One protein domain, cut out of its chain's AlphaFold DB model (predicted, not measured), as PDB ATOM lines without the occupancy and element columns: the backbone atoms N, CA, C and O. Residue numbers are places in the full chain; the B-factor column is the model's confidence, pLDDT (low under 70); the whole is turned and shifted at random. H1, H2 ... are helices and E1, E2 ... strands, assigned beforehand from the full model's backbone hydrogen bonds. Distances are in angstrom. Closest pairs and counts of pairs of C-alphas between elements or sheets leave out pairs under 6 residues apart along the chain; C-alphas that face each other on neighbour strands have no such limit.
ATOM      1  N   TYR A 207      21.258 -12.061  16.472       65.81
ATOM      2  CA  TYR A 207      22.155 -10.914  16.589       65.81
ATOM      3  C   TYR A 207      22.096 -10.081  15.308       65.81
ATOM      4  O   TYR A 207      22.105 -10.637  14.206       65.81
ATOM      5  N   LEU A 208      22.051  -8.757  15.440       74.25
ATOM      6  CA  LEU A 208      22.124  -7.839  14.307       74.25
ATOM      7  C   LEU A 208      23.585  -7.469  14.061       74.25
ATOM      8  O   LEU A 208      24.218  -6.833  14.898       74.25
ATOM      9  N   VAL A 209      24.121  -7.865  12.907       77.69
ATOM     10  CA  VAL A 209      25.490  -7.524  12.497       77.69
ATOM     11  C   VAL A 209      25.439  -6.503  11.362       77.69
ATOM     12  O   VAL A 209      24.786  -6.784  10.350       77.69
ATOM     13  N   PRO A 210      26.115  -5.345  11.487       83.75
ATOM     14  CA  PRO A 210      26.189  -4.373  10.403       83.75
ATOM     15  C   PRO A 210      27.017  -4.935   9.246       83.75
ATOM     16  O   PRO A 210      28.099  -5.492   9.440       83.75
ATOM     17  N   LEU A 211      26.523  -4.767   8.024       85.19
ATOM     18  CA  LEU A 211      27.220  -5.153   6.802       85.19
ATOM     19  C   LEU A 211      27.998  -3.943   6.281       85.19
ATOM     20  O   LEU A 211      27.453  -3.079   5.597       85.19
ATOM     21  N   THR A 212      29.277  -3.866   6.644       80.50
ATOM     22  CA  THR A 212      30.131  -2.693   6.389       80.50
ATOM     23  C   THR A 212      30.968  -2.795   5.115       80.50
ATOM     24  O   THR A 212      31.556  -1.803   4.694       80.50
ATOM     25  N   THR A 213      31.032  -3.971   4.478       83.50
ATOM     26  CA  THR A 213      31.828  -4.193   3.258       83.50
ATOM     27  C   THR A 213      30.950  -4.564   2.070       83.50
ATOM     28  O   THR A 213      29.966  -5.293   2.221       83.50
ATOM     29  N   SER A 214      31.341  -4.145   0.864       86.31
ATOM     30  CA  SER A 214      30.633  -4.484  -0.377       86.31
ATOM     31  C   SER A 214      30.491  -5.997  -0.573       86.31
ATOM     32  O   SER A 214      29.440  -6.464  -0.999       86.31
ATOM     33  N   GLU A 215      31.508  -6.774  -0.184       86.75
ATOM     34  CA  GLU A 215      31.468  -8.240  -0.221       86.75
ATOM     35  C   GLU A 215      30.397  -8.811   0.724       86.75
ATOM     36  O   GLU A 215      29.615  -9.676   0.329       86.75
ATOM     37  N   SER A 216      30.317  -8.314   1.964       80.25
ATOM     38  CA  SER A 216      29.319  -8.767   2.945       80.25
ATOM     39  C   SER A 216      27.886  -8.416   2.530       80.25
ATOM     40  O   SER A 216      26.977  -9.238   2.684       80.25
ATOM     41  N   ILE A 217      27.696  -7.233   1.935       88.19
ATOM     42  CA  ILE A 217      26.419  -6.773   1.380       88.19
ATOM     43  C   ILE A 217      26.017  -7.661   0.203       88.19
ATOM     44  O   ILE A 217      24.871  -8.104   0.131       88.19
ATOM     45  N   GLN A 218      26.955  -7.972  -0.692       90.69
ATOM     46  CA  GLN A 218      26.696  -8.821  -1.850       90.69
ATOM     47  C   GLN A 218      26.337 -10.254  -1.427       90.69
ATOM     48  O   GLN A 218      25.296 -10.760  -1.837       90.69
ATOM     49  N   LYS A 219      27.084 -10.852  -0.487       86.81
ATOM     50  CA  LYS A 219      26.741 -12.155   0.118       86.81
ATOM     51  C   LYS A 219      25.369 -12.159   0.791       86.81
ATOM     52  O   LYS A 219      24.694 -13.186   0.833       86.81
ATOM     53  N   PHE A 220      24.949 -11.046   1.390       86.75
ATOM     54  CA  PHE A 220      23.608 -10.936   1.962       86.75
ATOM     55  C   PHE A 220      22.531 -10.873   0.876       86.75
ATOM     56  O   PHE A 220      21.561 -11.622   0.949       86.75
ATOM     57  N   LYS A 221      22.737 -10.067  -0.173       88.44
ATOM     58  CA  LYS A 221      21.844 -10.023  -1.338       88.44
ATOM     59  C   LYS A 221      21.722 -11.387  -2.017       88.44
ATOM     60  O   LYS A 221      20.617 -11.770  -2.383       88.44
ATOM     61  N   ASP A 222      22.810 -12.141  -2.134       90.44
ATOM     62  CA  ASP A 222      22.779 -13.479  -2.729       90.44
ATOM     63  C   ASP A 222      22.005 -14.482  -1.854       90.44
ATOM     64  O   ASP A 222      21.157 -15.206  -2.369       90.44
ATOM     65  N   ARG A 223      22.139 -14.424  -0.520       86.00
ATOM     66  CA  ARG A 223      21.278 -15.198   0.401       86.00
ATOM     67  C   ARG A 223      19.794 -14.831   0.291       86.00
ATOM     68  O   ARG A 223      18.930 -15.699   0.410       86.00
ATOM     69  N   LEU A 224      19.474 -13.552   0.069       87.38
ATOM     70  CA  LEU A 224      18.094 -13.122  -0.187       87.38
ATOM     71  C   LEU A 224      17.576 -13.668  -1.523       87.38
ATOM     72  O   LEU A 224      16.408 -14.046  -1.590       87.38
ATOM     73  N   LYS A 225      18.428 -13.761  -2.556       88.81
ATOM     74  CA  LYS A 225      18.079 -14.393  -3.842       88.81
ATOM     75  C   LYS A 225      17.701 -15.861  -3.689       88.81
ATOM     76  O   LYS A 225      16.751 -16.288  -4.334       88.81
ATOM     77  N   GLU A 226      18.404 -16.593  -2.832       87.62
ATOM     78  CA  GLU A 226      18.122 -18.004  -2.547       87.62
ATOM     79  C   GLU A 226      16.820 -18.201  -1.755       87.62
ATOM     80  O   GLU A 226      16.067 -19.133  -2.027       87.62
ATOM     81  N   LYS A 227      16.532 -17.325  -0.779       84.75
ATOM     82  CA  LYS A 227      15.340 -17.444   0.084       84.75
ATOM     83  C   LYS A 227      14.051 -16.924  -0.541       84.75
ATOM     84  O   LYS A 227      12.978 -17.431  -0.219       84.75
ATOM     85  N   TYR A 228      14.145 -15.894  -1.373       86.94
ATOM     86  CA  TYR A 228      12.991 -15.186  -1.914       86.94
ATOM     87  C   TYR A 228      13.121 -15.112  -3.444       86.94
ATOM     88  O   TYR A 228      13.946 -14.355  -3.956       86.94
ATOM     89  N   PRO A 229      12.333 -15.891  -4.201       84.50
ATOM     90  CA  PRO A 229      12.411 -15.897  -5.663       84.50
ATOM     91  C   PRO A 229      12.036 -14.547  -6.297       84.50
ATOM     92  O   PRO A 229      12.581 -14.179  -7.337       84.50
ATOM     93  N   ASP A 230      11.135 -13.806  -5.648       92.69
ATOM     94  CA  ASP A 230      10.586 -12.530  -6.109       92.69
ATOM     95  C   ASP A 230      11.594 -11.359  -5.951       92.69
ATOM     96  O   ASP A 230      12.017 -11.056  -4.830       92.69
ATOM     97  N   PRO A 231      12.002 -10.686  -7.049       89.06
ATOM     98  CA  PRO A 231      12.853  -9.493  -7.028       89.06
ATOM     99  C   PRO A 231      12.347  -8.341  -6.156       89.06
ATOM    100  O   PRO A 231      13.133  -7.813  -5.368       89.06
ATOM    101  N   ASP A 232      11.069  -7.994  -6.245       88.06
ATOM    102  CA  ASP A 232      10.529  -6.784  -5.614       88.06
ATOM    103  C   ASP A 232      10.366  -6.995  -4.104       88.06
ATOM    104  O   ASP A 232      10.664  -6.125  -3.272       88.06
ATOM    105  N   PHE A 233       9.982  -8.217  -3.722       87.31
ATOM    106  CA  PHE A 233       9.945  -8.622  -2.324       87.31
ATOM    107  C   PHE A 233      11.349  -8.658  -1.701       87.31
ATOM    108  O   PHE A 233      11.526  -8.216  -0.564       87.31
ATOM    109  N   ARG A 234      12.374  -9.116  -2.436       89.88
ATOM    110  CA  ARG A 234      13.773  -9.101  -1.961       89.88
ATOM    111  C   ARG A 234      14.274  -7.702  -1.659       89.88
ATOM    112  O   ARG A 234      14.924  -7.507  -0.633       89.88
ATOM    113  N   GLU A 235      14.004  -6.758  -2.551       87.75
ATOM    114  CA  GLU A 235      14.427  -5.372  -2.375       87.75
ATOM    115  C   GLU A 235      13.719  -4.745  -1.172       87.75
ATOM    116  O   GLU A 235      14.370  -4.169  -0.302       87.75
ATOM    117  N   THR A 236      12.419  -5.011  -1.017       87.44
ATOM    118  CA  THR A 236      11.648  -4.602   0.166       87.44
ATOM    119  C   THR A 236      12.225  -5.175   1.466       87.44
ATOM    120  O   THR A 236      12.338  -4.461   2.466       87.44
ATOM    121  N   VAL A 237      12.604  -6.457   1.481       84.62
ATOM    122  CA  VAL A 237      13.238  -7.094   2.647       84.62
ATOM    123  C   VAL A 237      14.604  -6.465   2.934       84.62
ATOM    124  O   VAL A 237      14.891  -6.155   4.087       84.62
ATOM    125  N   PHE A 238      15.426  -6.227   1.908       88.00
ATOM    126  CA  PHE A 238      16.740  -5.601   2.062       88.00
ATOM    127  C   PHE A 238      16.644  -4.182   2.641       88.00
ATOM    128  O   PHE A 238      17.389  -3.853   3.565       88.00
ATOM    129  N   GLU A 239      15.709  -3.360   2.157       88.62
ATOM    130  CA  GLU A 239      15.485  -2.006   2.680       88.62
ATOM    131  C   GLU A 239      15.006  -2.021   4.137       88.62
ATOM    132  O   GLU A 239      15.490  -1.239   4.954       88.62
ATOM    133  N   ARG A 240      14.133  -2.966   4.511       84.00
ATOM    134  CA  ARG A 240      13.676  -3.138   5.905       84.00
ATOM    135  C   ARG A 240      14.767  -3.622   6.858       84.00
ATOM    136  O   ARG A 240      14.615  -3.488   8.069       84.00
ATOM    137  N   CYS A 241      15.856  -4.179   6.337       84.00
ATOM    138  CA  CYS A 241      17.020  -4.568   7.125       84.00
ATOM    139  C   CYS A 241      17.997  -3.408   7.379       84.00
ATOM    140  O   CYS A 241      19.013  -3.618   8.044       84.00
ATOM    141  N   LYS A 242      17.734  -2.198   6.865       88.25
ATOM    142  CA  LYS A 242      18.573  -1.027   7.137       88.25
ATOM    143  C   LYS A 242      18.170  -0.346   8.441       88.25
ATOM    144  O   LYS A 242      16.999  -0.056   8.663       88.25
ATOM    145  N   ILE A 243      19.161  -0.023   9.265       81.81
ATOM    146  CA  ILE A 243      19.016   0.851  10.433       81.81
ATOM    147  C   ILE A 243      19.946   2.035  10.186       81.81
ATOM    148  O   ILE A 243      21.128   1.838   9.913       81.81
ATOM    149  N   GLU A 244      19.397   3.251  10.183       83.81
ATOM    150  CA  GLU A 244      20.140   4.482   9.853       83.81
ATOM    151  C   GLU A 244      20.903   4.396   8.511       83.81
ATOM    152  O   GLU A 244      22.012   4.897   8.353       83.81
ATOM    153  N   GLY A 245      20.315   3.715   7.521       82.56
ATOM    154  CA  GLY A 245      20.907   3.535   6.190       82.56
ATOM    155  C   GLY A 245      21.975   2.439   6.094       82.56
ATOM    156  O   GLY A 245      22.354   2.066   4.983       82.56
ATOM    157  N   VAL A 246      22.411   1.862   7.217       84.00
ATOM    158  CA  VAL A 246      23.353   0.737   7.245       84.00
ATOM    159  C   VAL A 246      22.571  -0.578   7.193       84.00
ATOM    160  O   VAL A 246      21.701  -0.786   8.036       84.00
ATOM    161  N   PRO A 247      22.831  -1.479   6.230       86.75
ATOM    162  CA  PRO A 247      22.171  -2.780   6.180       86.75
ATOM    163  C   PRO A 247      22.694  -3.708   7.282       86.75
ATOM    164  O   PRO A 247      23.903  -3.857   7.459       86.75
ATOM    165  N   PHE A 248      21.782  -4.377   7.983       84.94
ATOM    166  CA  PHE A 248      22.096  -5.382   8.994       84.94
ATOM    167  C   PHE A 248      21.667  -6.772   8.524       84.94
ATOM    168  O   PHE A 248      20.614  -6.949   7.917       84.94
ATOM    169  N   SER A 249      22.468  -7.786   8.844       83.12
ATOM    170  CA  SER A 249      22.058  -9.188   8.735       83.12
ATOM    171  C   SER A 249      21.725  -9.710  10.123       83.12
ATOM    172  O   SER A 249      22.471  -9.471  11.073       83.12
ATOM    173  N   THR A 250      20.658 -10.498  10.229       72.31
ATOM    174  CA  THR A 250      20.446 -11.346  11.401       72.31
ATOM    175  C   THR A 250      21.344 -12.573  11.299       72.31
ATOM    176  O   THR A 250      21.429 -13.218  10.250       72.31
ATOM    177  N   ILE A 251      22.050 -12.883  12.381       71.00
ATOM    178  CA  ILE A 251      22.804 -14.125  12.532       71.00
ATOM    179  C   ILE A 251      22.301 -14.786  13.817       71.00
ATOM    180  O   ILE A 251      22.385 -14.160  14.874       71.00
ATOM    181  N   PRO A 252      21.759 -16.015  13.753       67.19
ATOM    182  CA  PRO A 252      21.432 -16.776  14.954       67.19
ATOM    183  C   PRO A 252      22.628 -16.839  15.906       67.19
ATOM    184  O   PRO A 252      23.737 -17.174  15.474       67.19
ATOM    185  N   VAL A 253      22.407 -16.542  17.188       67.50
ATOM    186  CA  VAL A 253      23.462 -16.528  18.216       67.50
ATOM    187  C   VAL A 253      24.216 -17.864  18.262       67.50
ATOM    188  O   VAL A 253      25.438 -17.855  18.372       67.50
ATOM    189  N   LYS A 254      23.548 -18.999  18.001       66.44
ATOM    190  CA  LYS A 254      24.182 -20.331  17.867       66.44
ATOM    191  C   LYS A 254      25.394 -20.399  16.929       66.44
ATOM    192  O   LYS A 254      26.259 -21.240  17.129       66.44
TER     193      LYS A 254
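What this domain is: This is residues 207 to 254 of the 293 residues of the protein "HEPN_Cthe2314 domain-containing protein" of Nitrospina sp (UniProt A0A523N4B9). A two-stranded antiparallel ribbon, E1 and E2, lies across the feet of two helices, H1 and H2, which lead away from it and back again with a tight turn at the far end. The helices meet at a slant rather than side by side, and the longer strand, E2, runs past the first half of H1 and the last residues of H2. The printed part has 48 residues, with two named helices and two named strands in the order E1, H1, H2, E2, and the sheet order is E1 - E2. The class is mixed, helices and strands. The whole is compact, with a radius of gyration of the C-alphas of 10.5 A and a rounded outline spanning 26 by 26 by 18 A.

Where its parts are: Begin with the sheet: find C-alpha 207 at (22.155, -10.914, 16.589), where E1, residues 207 to 210, begins. Its partner E2, residues 246 to 252, runs 19.2 A from C-alpha 246 at (23.353, 0.737, 7.245) to C-alpha 252 at (21.432, -16.776, 14.954). Next look at C-alpha 214 at (30.633, -4.484, -0.377); from there H1, residues 214 to 227, runs 20.1 A. H2, residues 231 to 240, is 14.4 A long.

How they stand to each other: E1 and E2 are antiparallel neighbours, their directions 149 degrees apart. Look for N 209 and O 249 at 2.9 A and N 251 and O 207 at 2.9 A, both within hydrogen-bond range. The C-alphas of Leu 208 and Thr 250 face each other at 4.9 A. Just before E2, residues 242 to 243 pair antiparallel with residues 246 to 247 of E2. From the sheet, go to H1: its closest C-alpha to E2 is that of Phe 220, 7.2 A from that of Ser 249. For H2 and E2 the closest C-alphas are those of Phe 238 and Pro 247, 7.4 A apart. H1 touches H2 with residues 221 to 225 alone, and the closest C-alphas are those of Leu 224 and Arg 234, 6.2 A apart. These helices stand at a steep tilt of 54 degrees and run opposite ways. E1 and H2 are apart. In H1 and H2 every O i to N i+4 pair is within hydrogen-bond range.

The domain as a whole: The two C-alphas farthest apart are those of Asp 232 and Lys 254, at 30.4 A, while the first and last printed C-alphas, of Tyr 207 and Lys 254, are 9.7 A apart. The printed part has no cut. The links E1 to H1, H1 to H2 and H2 to E2 are tight. The mean pLDDT of the printed part is 83.6; look at residue 207 and residues 252 to 254 for values under 70.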